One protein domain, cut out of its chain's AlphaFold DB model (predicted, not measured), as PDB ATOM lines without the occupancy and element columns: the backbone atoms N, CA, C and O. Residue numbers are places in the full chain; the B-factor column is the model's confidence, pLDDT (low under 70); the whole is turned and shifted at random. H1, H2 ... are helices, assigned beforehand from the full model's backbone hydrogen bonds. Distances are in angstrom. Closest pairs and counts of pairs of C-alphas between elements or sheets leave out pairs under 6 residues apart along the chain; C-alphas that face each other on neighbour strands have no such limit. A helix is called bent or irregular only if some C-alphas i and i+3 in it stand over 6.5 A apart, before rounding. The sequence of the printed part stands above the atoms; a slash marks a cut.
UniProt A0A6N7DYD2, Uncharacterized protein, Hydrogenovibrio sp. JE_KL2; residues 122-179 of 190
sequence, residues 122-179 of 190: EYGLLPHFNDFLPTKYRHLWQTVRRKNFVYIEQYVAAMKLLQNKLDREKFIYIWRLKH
ATOM      1  N   GLU A 122       4.625 -21.358 -10.630       80.69
ATOM      2  CA  GLU A 122       3.964 -21.878  -9.424       80.69
ATOM      3  C   GLU A 122       4.411 -21.162  -8.144       80.69
ATOM      4  O   GLU A 122       3.599 -20.903  -7.255       80.69
ATOM      5  N   TYR A 123       5.694 -20.803  -8.072       78.31
ATOM      6  CA  TYR A 123       6.306 -20.202  -6.884       78.31
ATOM      7  C   TYR A 123       6.078 -18.681  -6.774       78.31
ATOM      8  O   TYR A 123       6.252 -18.093  -5.702       78.31
ATOM      9  N   GLY A 124       5.672 -18.038  -7.873       83.50
ATOM     10  CA  GLY A 124       5.638 -16.584  -8.015       83.50
ATOM     11  C   GLY A 124       7.033 -15.994  -8.230       83.50
ATOM     12  O   GLY A 124       8.042 -16.561  -7.813       83.50
ATOM     13  N   LEU A 125       7.092 -14.836  -8.879       88.19
ATOM     14  CA  LEU A 125       8.307 -14.071  -9.133       88.19
ATOM     15  C   LEU A 125       8.211 -12.708  -8.444       88.19
ATOM     16  O   LEU A 125       8.878 -12.472  -7.435       88.19
ATOM     17  N   LEU A 126       7.319 -11.829  -8.905       89.88
ATOM     18  CA  LEU A 126       7.168 -10.471  -8.385       89.88
ATOM     19  C   LEU A 126       6.867 -10.392  -6.874       89.88
ATOM     20  O   LEU A 126       7.404  -9.490  -6.222       89.88
ATOM     21  N   PRO A 127       6.056 -11.287  -6.265       87.81
ATOM     22  CA  PRO A 127       5.785 -11.243  -4.829       87.81
ATOM     23  C   PRO A 127       7.041 -11.356  -3.961       87.81
ATOM     24  O   PRO A 127       7.056 -10.819  -2.858       87.81
ATOM     25  N   HIS A 128       8.097 -12.002  -4.451       87.81
ATOM     26  CA  HIS A 128       9.347 -12.189  -3.714       87.81
ATOM     27  C   HIS A 128      10.271 -10.973  -3.766       87.81
ATOM     28  O   HIS A 128      11.031 -10.726  -2.834       87.81
ATOM     29  N   PHE A 129      10.139 -10.151  -4.805       87.94
ATOM     30  CA  PHE A 129      10.873  -8.895  -4.958       87.94
ATOM     31  C   PHE A 129      10.128  -7.685  -4.373       87.94
ATOM     32  O   PHE A 129      10.544  -6.543  -4.576       87.94
ATOM     33  N   ASN A 130       9.026  -7.899  -3.643       86.19
ATOM     34  CA  ASN A 130       8.148  -6.814  -3.198       86.19
ATOM     35  C   ASN A 130       8.857  -5.766  -2.313       86.19
ATOM     36  O   ASN A 130       8.558  -4.579  -2.440       86.19
ATOM     37  N   ASP A 131       9.838  -6.178  -1.500       86.62
ATOM     38  CA  ASP A 131      10.598  -5.287  -0.609       86.62
ATOM     39  C   ASP A 131      11.481  -4.289  -1.381       86.62
ATOM     40  O   ASP A 131      11.886  -3.254  -0.851       86.62
ATOM     41  N   PHE A 132      11.764  -4.586  -2.652       87.94
ATOM     42  CA  PHE A 132      12.575  -3.766  -3.552       87.94
ATOM     43  C   PHE A 132      11.720  -2.878  -4.464       87.94
ATOM     44  O   PHE A 132      12.248  -2.065  -5.227       87.94
ATOM     45  N   LEU A 133      10.392  -2.999  -4.381       89.62
ATOM     46  CA  LEU A 133       9.460  -2.190  -5.152       89.62
ATOM     47  C   LEU A 133       8.955  -0.989  -4.337       89.62
ATOM     48  O   LEU A 133       8.588  -1.121  -3.170       89.62
ATOM     49  N   PRO A 134       8.837   0.201  -4.955       90.75
ATOM     50  CA  PRO A 134       8.182   1.339  -4.320       90.75
ATOM     51  C   PRO A 134       6.733   1.034  -3.910       90.75
ATOM     52  O   PRO A 134       6.011   0.313  -4.601       90.75
ATOM     53  N   THR A 135       6.254   1.693  -2.853       89.06
ATOM     54  CA  THR A 135       4.906   1.494  -2.277       89.06
ATOM     55  C   THR A 135       3.755   1.670  -3.270       89.06
ATOM     56  O   THR A 135       2.702   1.058  -3.097       89.06
ATOM     57  N   LYS A 136       3.950   2.445  -4.347       90.62
ATOM     58  CA  LYS A 136       2.966   2.606  -5.432       90.62
ATOM     59  C   LYS A 136       2.591   1.286  -6.123       90.62
ATOM     60  O   LYS A 136       1.493   1.181  -6.655       90.62
ATOM     61  N   TYR A 137       3.462   0.273  -6.085       91.00
ATOM     62  CA  TYR A 137       3.205  -1.060  -6.648       91.00
ATOM     63  C   TYR A 137       2.555  -2.023  -5.649       91.00
ATOM     64  O   TYR A 137       2.427  -3.212  -5.936       91.00
ATOM     65  N   ARG A 138       2.114  -1.539  -4.478       88.62
ATOM     66  CA  ARG A 138       1.497  -2.391  -3.452       88.62
ATOM     67  C   ARG A 138       0.305  -3.182  -3.987       88.62
ATOM     68  O   ARG A 138       0.191  -4.373  -3.723       88.62
ATOM     69  N   HIS A 139      -0.563  -2.530  -4.753       89.38
ATOM     70  CA  HIS A 139      -1.742  -3.184  -5.318       89.38
ATOM     71  C   HIS A 139      -1.377  -4.236  -6.369       89.38
ATOM     72  O   HIS A 139      -1.999  -5.291  -6.394       89.38
ATOM     73  N   LEU A 140      -0.340  -3.979  -7.172       90.38
ATOM     74  CA  LEU A 140       0.135  -4.895  -8.204       90.38
ATOM     75  C   LEU A 140       0.577  -6.235  -7.604       90.38
ATOM     76  O   LEU A 140       0.056  -7.276  -7.992       90.38
ATOM     77  N   TRP A 141       1.509  -6.239  -6.646       86.75
ATOM     78  CA  TRP A 141       2.005  -7.514  -6.113       86.75
ATOM     79  C   TRP A 141       0.930  -8.255  -5.305       86.75
ATOM     80  O   TRP A 141       0.899  -9.484  -5.302       86.75
ATOM     81  N   GLN A 142      -0.002  -7.533  -4.667       88.56
ATOM     82  CA  GLN A 142      -1.149  -8.139  -3.983       88.56
ATOM     83  C   GLN A 142      -2.086  -8.865  -4.951       88.56
ATOM     84  O   GLN A 142      -2.577  -9.945  -4.623       88.56
ATOM     85  N   THR A 143      -2.350  -8.292  -6.128       90.44
ATOM     86  CA  THR A 143      -3.175  -8.954  -7.146       90.44
ATOM     87  C   THR A 143      -2.429 -10.097  -7.818       90.44
ATOM     88  O   THR A 143      -3.010 -11.168  -7.973       90.44
ATOM     89  N   VAL A 144      -1.137  -9.924  -8.113       89.81
ATOM     90  CA  VAL A 144      -0.280 -10.974  -8.688       89.81
ATOM     91  C   VAL A 144      -0.212 -12.189  -7.762       89.81
ATOM     92  O   VAL A 144      -0.456 -13.307  -8.204       89.81
ATOM     93  N   ARG A 145      -0.042 -11.983  -6.447       87.38
ATOM     94  CA  ARG A 145      -0.090 -13.062  -5.444       87.38
ATOM     95  C   ARG A 145      -1.415 -13.840  -5.454       87.38
ATOM     96  O   ARG A 145      -1.444 -15.006  -5.082       87.38
ATOM     97  N   ARG A 146      -2.517 -13.206  -5.864       89.00
ATOM     98  CA  ARG A 146      -3.847 -13.830  -6.004       89.00
ATOM     99  C   ARG A 146      -4.097 -14.404  -7.405       89.00
ATOM    100  O   ARG A 146      -5.249 -14.675  -7.729       89.00
ATOM    101  N   LYS A 147      -3.056 -14.548  -8.234       87.38
ATOM    102  CA  LYS A 147      -3.139 -14.962  -9.646       87.38
ATOM    103  C   LYS A 147      -4.055 -14.067 -10.489       87.38
ATOM    104  O   LYS A 147      -4.764 -14.523 -11.379       87.38
ATOM    105  N   ASN A 148      -4.069 -12.771 -10.180       89.00
ATOM    106  CA  ASN A 148      -4.818 -11.771 -10.928       89.00
ATOM    107  C   ASN A 148      -3.850 -10.771 -11.580       89.00
ATOM    108  O   ASN A 148      -3.259  -9.918 -10.911       89.00
ATOM    109  N   PHE A 149      -3.720 -10.873 -12.903       90.81
ATOM    110  CA  PHE A 149      -2.694 -10.192 -13.698       90.81
ATOM    111  C   PHE A 149      -3.220  -8.970 -14.469       90.81
ATOM    112  O   PHE A 149      -2.718  -8.619 -15.531       90.81
ATOM    113  N   VAL A 150      -4.234  -8.280 -13.938       88.69
ATOM    114  CA  VAL A 150      -4.899  -7.162 -14.637       88.69
ATOM    115  C   VAL A 150      -3.976  -5.964 -14.921       88.69
ATOM    116  O   VAL A 150      -4.160  -5.265 -15.919       88.69
ATOM    117  N   TYR A 151      -2.967  -5.718 -14.083       91.12
ATOM    118  CA  TYR A 151      -2.109  -4.528 -14.158       91.12
ATOM    119  C   TYR A 151      -0.841  -4.731 -15.010       91.12
ATOM    120  O   TYR A 151       0.271  -4.521 -14.533       91.12
ATOM    121  N   ILE A 152      -1.010  -5.094 -16.284       90.75
ATOM    122  CA  ILE A 152       0.081  -5.447 -17.220       90.75
ATOM    123  C   ILE A 152       1.145  -4.339 -17.335       90.75
ATOM    124  O   ILE A 152       2.331  -4.591 -17.157       90.75
ATOM    125  N   GLU A 153       0.745  -3.084 -17.561       91.06
ATOM    126  CA  GLU A 153       1.701  -1.971 -17.713       91.06
ATOM    127  C   GLU A 153       2.505  -1.709 -16.428       91.06
ATOM    128  O   GLU A 153       3.702  -1.416 -16.468       91.06
ATOM    129  N   GLN A 154       1.854  -1.838 -15.267       92.19
ATOM    130  CA  GLN A 154       2.520  -1.675 -13.975       92.19
ATOM    131  C   GLN A 154       3.459  -2.846 -13.695       92.19
ATOM    132  O   GLN A 154       4.531  -2.619 -13.140       92.19
ATOM    133  N   TYR A 155       3.074  -4.059 -14.102       92.69
ATOM    134  CA  TYR A 155       3.907  -5.254 -14.044       92.69
ATOM    135  C   TYR A 155       5.193  -5.062 -14.847       92.69
ATOM    136  O   TYR A 155       6.280  -5.147 -14.282       92.69
ATOM    137  N   VAL A 156       5.081  -4.673 -16.121       92.62
ATOM    138  CA  VAL A 156       6.237  -4.388 -16.987       92.62
ATOM    139  C   VAL A 156       7.135  -3.311 -16.375       92.62
ATOM    140  O   VAL A 156       8.354  -3.469 -16.319       92.62
ATOM    141  N   ALA A 157       6.554  -2.225 -15.858       92.00
ATOM    142  CA  ALA A 157       7.325  -1.157 -15.224       92.00
ATOM    143  C   ALA A 157       8.037  -1.609 -13.937       92.00
ATOM    144  O   ALA A 157       9.169  -1.191 -13.692       92.00
ATOM    145  N   ALA A 158       7.386  -2.437 -13.114       93.12
ATOM    146  CA  ALA A 158       7.965  -2.988 -11.894       93.12
ATOM    147  C   ALA A 158       9.117  -3.947 -12.216       93.12
ATOM    148  O   ALA A 158      10.209  -3.786 -11.677       93.12
ATOM    149  N   MET A 159       8.913  -4.865 -13.161       92.75
ATOM    150  CA  MET A 159       9.937  -5.801 -13.624       92.75
ATOM    151  C   MET A 159      11.142  -5.077 -14.220       92.75
ATOM    152  O   MET A 159      12.274  -5.334 -13.825       92.75
ATOM    153  N   LYS A 160      10.912  -4.076 -15.078       93.44
ATOM    154  CA  LYS A 160      11.983  -3.240 -15.635       93.44
ATOM    155  C   LYS A 160      12.740  -2.469 -14.554       93.44
ATOM    156  O   LYS A 160      13.936  -2.223 -14.689       93.44
ATOM    157  N   LEU A 161      12.058  -2.031 -13.497       92.75
ATOM    158  CA  LEU A 161      12.706  -1.361 -12.373       92.75
ATOM    159  C   LEU A 161      13.605  -2.333 -11.608       92.75
ATOM    160  O   LEU A 161      14.737  -1.970 -11.305       92.75
ATOM    161  N   LEU A 162      13.125  -3.549 -11.348       91.88
ATOM    162  CA  LEU A 162      13.898  -4.595 -10.686       91.88
ATOM    163  C   LEU A 162      15.111  -5.002 -11.533       91.88
ATOM    164  O   LEU A 162      16.232  -4.912 -11.051       91.88
ATOM    165  N   GLN A 163      14.932  -5.304 -12.820       91.81
ATOM    166  CA  GLN A 163      16.034  -5.671 -13.721       91.81
ATOM    167  C   GLN A 163      17.145  -4.604 -13.798       91.81
ATOM    168  O   GLN A 163      18.306  -4.950 -13.983       91.81
ATOM    169  N   ASN A 164      16.813  -3.314 -13.644       90.88
ATOM    170  CA  ASN A 164      17.784  -2.219 -13.777       90.88
ATOM    171  C   ASN A 164      18.366  -1.699 -12.455       90.88
ATOM    172  O   ASN A 164      19.437  -1.098 -12.466       90.88
ATOM    173  N   LYS A 165      17.629  -1.799 -11.342       89.00
ATOM    174  CA  LYS A 165      17.970  -1.124 -10.074       89.00
ATOM    175  C   LYS A 165      18.035  -2.054  -8.868       89.00
ATOM    176  O   LYS A 165      18.215  -1.562  -7.755       89.00
ATOM    177  N   LEU A 166      17.838  -3.356  -9.053       90.12
ATOM    178  CA  LEU A 166      17.924  -4.302  -7.952       90.12
ATOM    179  C   LEU A 166      19.373  -4.419  -7.470       90.12
ATOM    180  O   LEU A 166      20.283  -4.713  -8.241       90.12
ATOM    181  N   ASP A 167      19.563  -4.214  -6.172       89.50
ATOM    182  CA  ASP A 167      20.808  -4.544  -5.495       89.50
ATOM    183  C   ASP A 167      20.848  -6.060  -5.262       89.50
ATOM    184  O   ASP A 167      20.115  -6.602  -4.426       89.50
ATOM    185  N   ARG A 168      21.676  -6.740  -6.061       88.12
ATOM    186  CA  ARG A 168      21.782  -8.200  -6.092       88.12
ATOM    187  C   ARG A 168      22.225  -8.772  -4.748       88.12
ATOM    188  O   ARG A 168      21.637  -9.740  -4.274       88.12
ATOM    189  N   GLU A 169      23.242  -8.177  -4.133       86.69
ATOM    190  CA  GLU A 169      23.822  -8.666  -2.878       86.69
ATOM    191  C   GLU A 169      22.821  -8.516  -1.736       86.69
ATOM    192  O   GLU A 169      22.594  -9.448  -0.961       86.69
ATOM    193  N   LYS A 170      22.132  -7.370  -1.694       86.88
ATOM    194  CA  LYS A 170      21.075  -7.126  -0.716       86.88
ATOM    195  C   LYS A 170      19.896  -8.087  -0.880       86.88
ATOM    196  O   LYS A 170      19.328  -8.513   0.126       86.88
ATOM    197  N   PHE A 171      19.522  -8.431  -2.114       89.50
ATOM    198  CA  PHE A 171      18.491  -9.440  -2.368       89.50
ATOM    199  C   PHE A 171      18.899 -10.812  -1.838       89.50
ATOM    200  O   PHE A 171      18.141 -11.398  -1.068       89.50
ATOM    201  N   ILE A 172      20.099 -11.288  -2.180       87.19
ATOM    202  CA  ILE A 172      20.607 -12.594  -1.738       87.19
ATOM    203  C   ILE A 172      20.645 -12.675  -0.209       87.19
ATOM    204  O   ILE A 172      20.171 -13.651   0.370       87.19
ATOM    205  N   TYR A 173      21.135 -11.626   0.454       86.00
ATOM    206  CA  TYR A 173      21.167 -11.558   1.914       86.00
ATOM    207  C   TYR A 173      19.765 -11.663   2.536       86.00
ATOM    208  O   TYR A 173      19.529 -12.490   3.415       86.00
ATOM    209  N   ILE A 174      18.805 -10.863   2.055       85.12
ATOM    210  CA  ILE A 174      17.423 -10.895   2.559       85.12
ATOM    211  C   ILE A 174      16.752 -12.242   2.257       85.12
ATOM    212  O   ILE A 174      15.972 -12.729   3.076       85.12
ATOM    213  N   TRP A 175      17.046 -12.849   1.107       84.94
ATOM    214  CA  TRP A 175      16.521 -14.157   0.731       84.94
ATOM    215  C   TRP A 175      16.984 -15.248   1.691       84.94
ATOM    216  O   TRP A 175      16.147 -15.942   2.259       84.94
ATOM    217  N   ARG A 176      18.293 -15.341   1.941       83.31
ATOM    218  CA  ARG A 176      18.884 -16.340   2.846       83.31
ATOM    219  C   ARG A 176      18.406 -16.177   4.289       83.31
ATOM    220  O   ARG A 176      18.158 -17.166   4.959       83.31
ATOM    221  N   LEU A 177      18.148 -14.945   4.745       83.69
ATOM    222  CA  LEU A 177      17.504 -14.713   6.047       83.69
ATOM    223  C   LEU A 177      16.068 -15.247   6.117       83.69
ATOM    224  O   LEU A 177      15.628 -15.710   7.165       83.69
ATOM    225  N   LYS A 178      15.303 -15.132   5.026       82.62
ATOM    226  CA  LYS A 178      13.922 -15.630   4.978       82.62
ATOM    227  C   LYS A 178      13.869 -17.138   4.756       82.62
ATOM    228  O   LYS A 178      12.898 -17.772   5.170       82.62
ATOM    229  N   HIS A 179      14.848 -17.678   4.040       80.25
ATOM    230  CA  HIS A 179      14.893 -19.037   3.507       80.25
ATOM    231  C   HIS A 179      16.278 -19.656   3.765       80.25
ATOM    232  O   HIS A 179      17.026 -19.905   2.812       80.25
TER     233      HIS A 179
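AT A GLANCE: This is residues 122 to 179 of the 190 residues of an uncharacterized protein of Hydrogenovibrio sp. JE_KL2 (UniProt A0A6N7DYD2). Two helices, H1 and H2, make a short, somewhat irregular helical hairpin, and the longest helix, H3, crosses it on one side at steep tilts. After a tight link at the far end of H3 the last helix, H4, turns off to make a corner with H3 and stands near H1, touching no helix. The printed part has 58 residues with four named helices, H1, H2, H3 and H4 along the chain, and no named strand: the class is all helix. It is compact, with a radius of gyration of the C-alphas of 11.4 A, and spans 31 by 23 by 19 A.

IN THESE COORDINATES: H1, residues 126 to 132, begins with C-alpha 126 at (7.168, -10.471, -8.385) and measures 9.9 A; it is irregular, with C-alphas 128 and 131 7.7 A apart. H2, residues 135 to 145, measures 15.7 A and is irregular too, with C-alphas 136 and 139 7.5 A apart. H3, residues 152 to 165, measures 19.7 A from C-alpha 152 at (0.081, -5.447, -17.220). H4, residues 168 to 178, measures 15.5 A and ends with C-alpha 178 at (13.922, -15.630, 4.978).

HOW THE PARTS SIT: H1 and H2 touch as a hairpin, opposite ways at a shallow tilt of 19 degrees; their closest C-alphas, of Pro 127 and Trp 141, are 5.5 A apart. H3 touches H2 with residues 154 to 158 alone, at a steep tilt of 66 degrees; the closest C-alphas, of Leu 140 and Tyr 155, are 7.0 A apart. With residues 159 to 162 alone H3 only just touches H1, with 3 pairs of C-alphas within 8 A, the closest those of Phe 132 and Leu 162 at 7.3 A, at a steep tilt of 52 degrees. The helix packing is mostly crossed, but only just: 1 of the 3 touching pairs is at a shallow tilt. H4 is near H1, and apart from H2 and H3. In H3 and H4 every O i to N i+4 pair is within hydrogen-bond range; in H2 5 of 7 are, and in H1 1 of 3, beside 2 of 4 O i to N i+3 pairs.

THE WHOLE: The two C-alphas farthest apart, of Val 150 and Leu 177, are 31.4 A apart. The printed part has no cut. The links from H1 to H2 and from H3 to H4 are tight, and the link from H2 to H3 is short, with 6 residues. The mean pLDDT of the printed part is 88.5, and no printed residue is under 70.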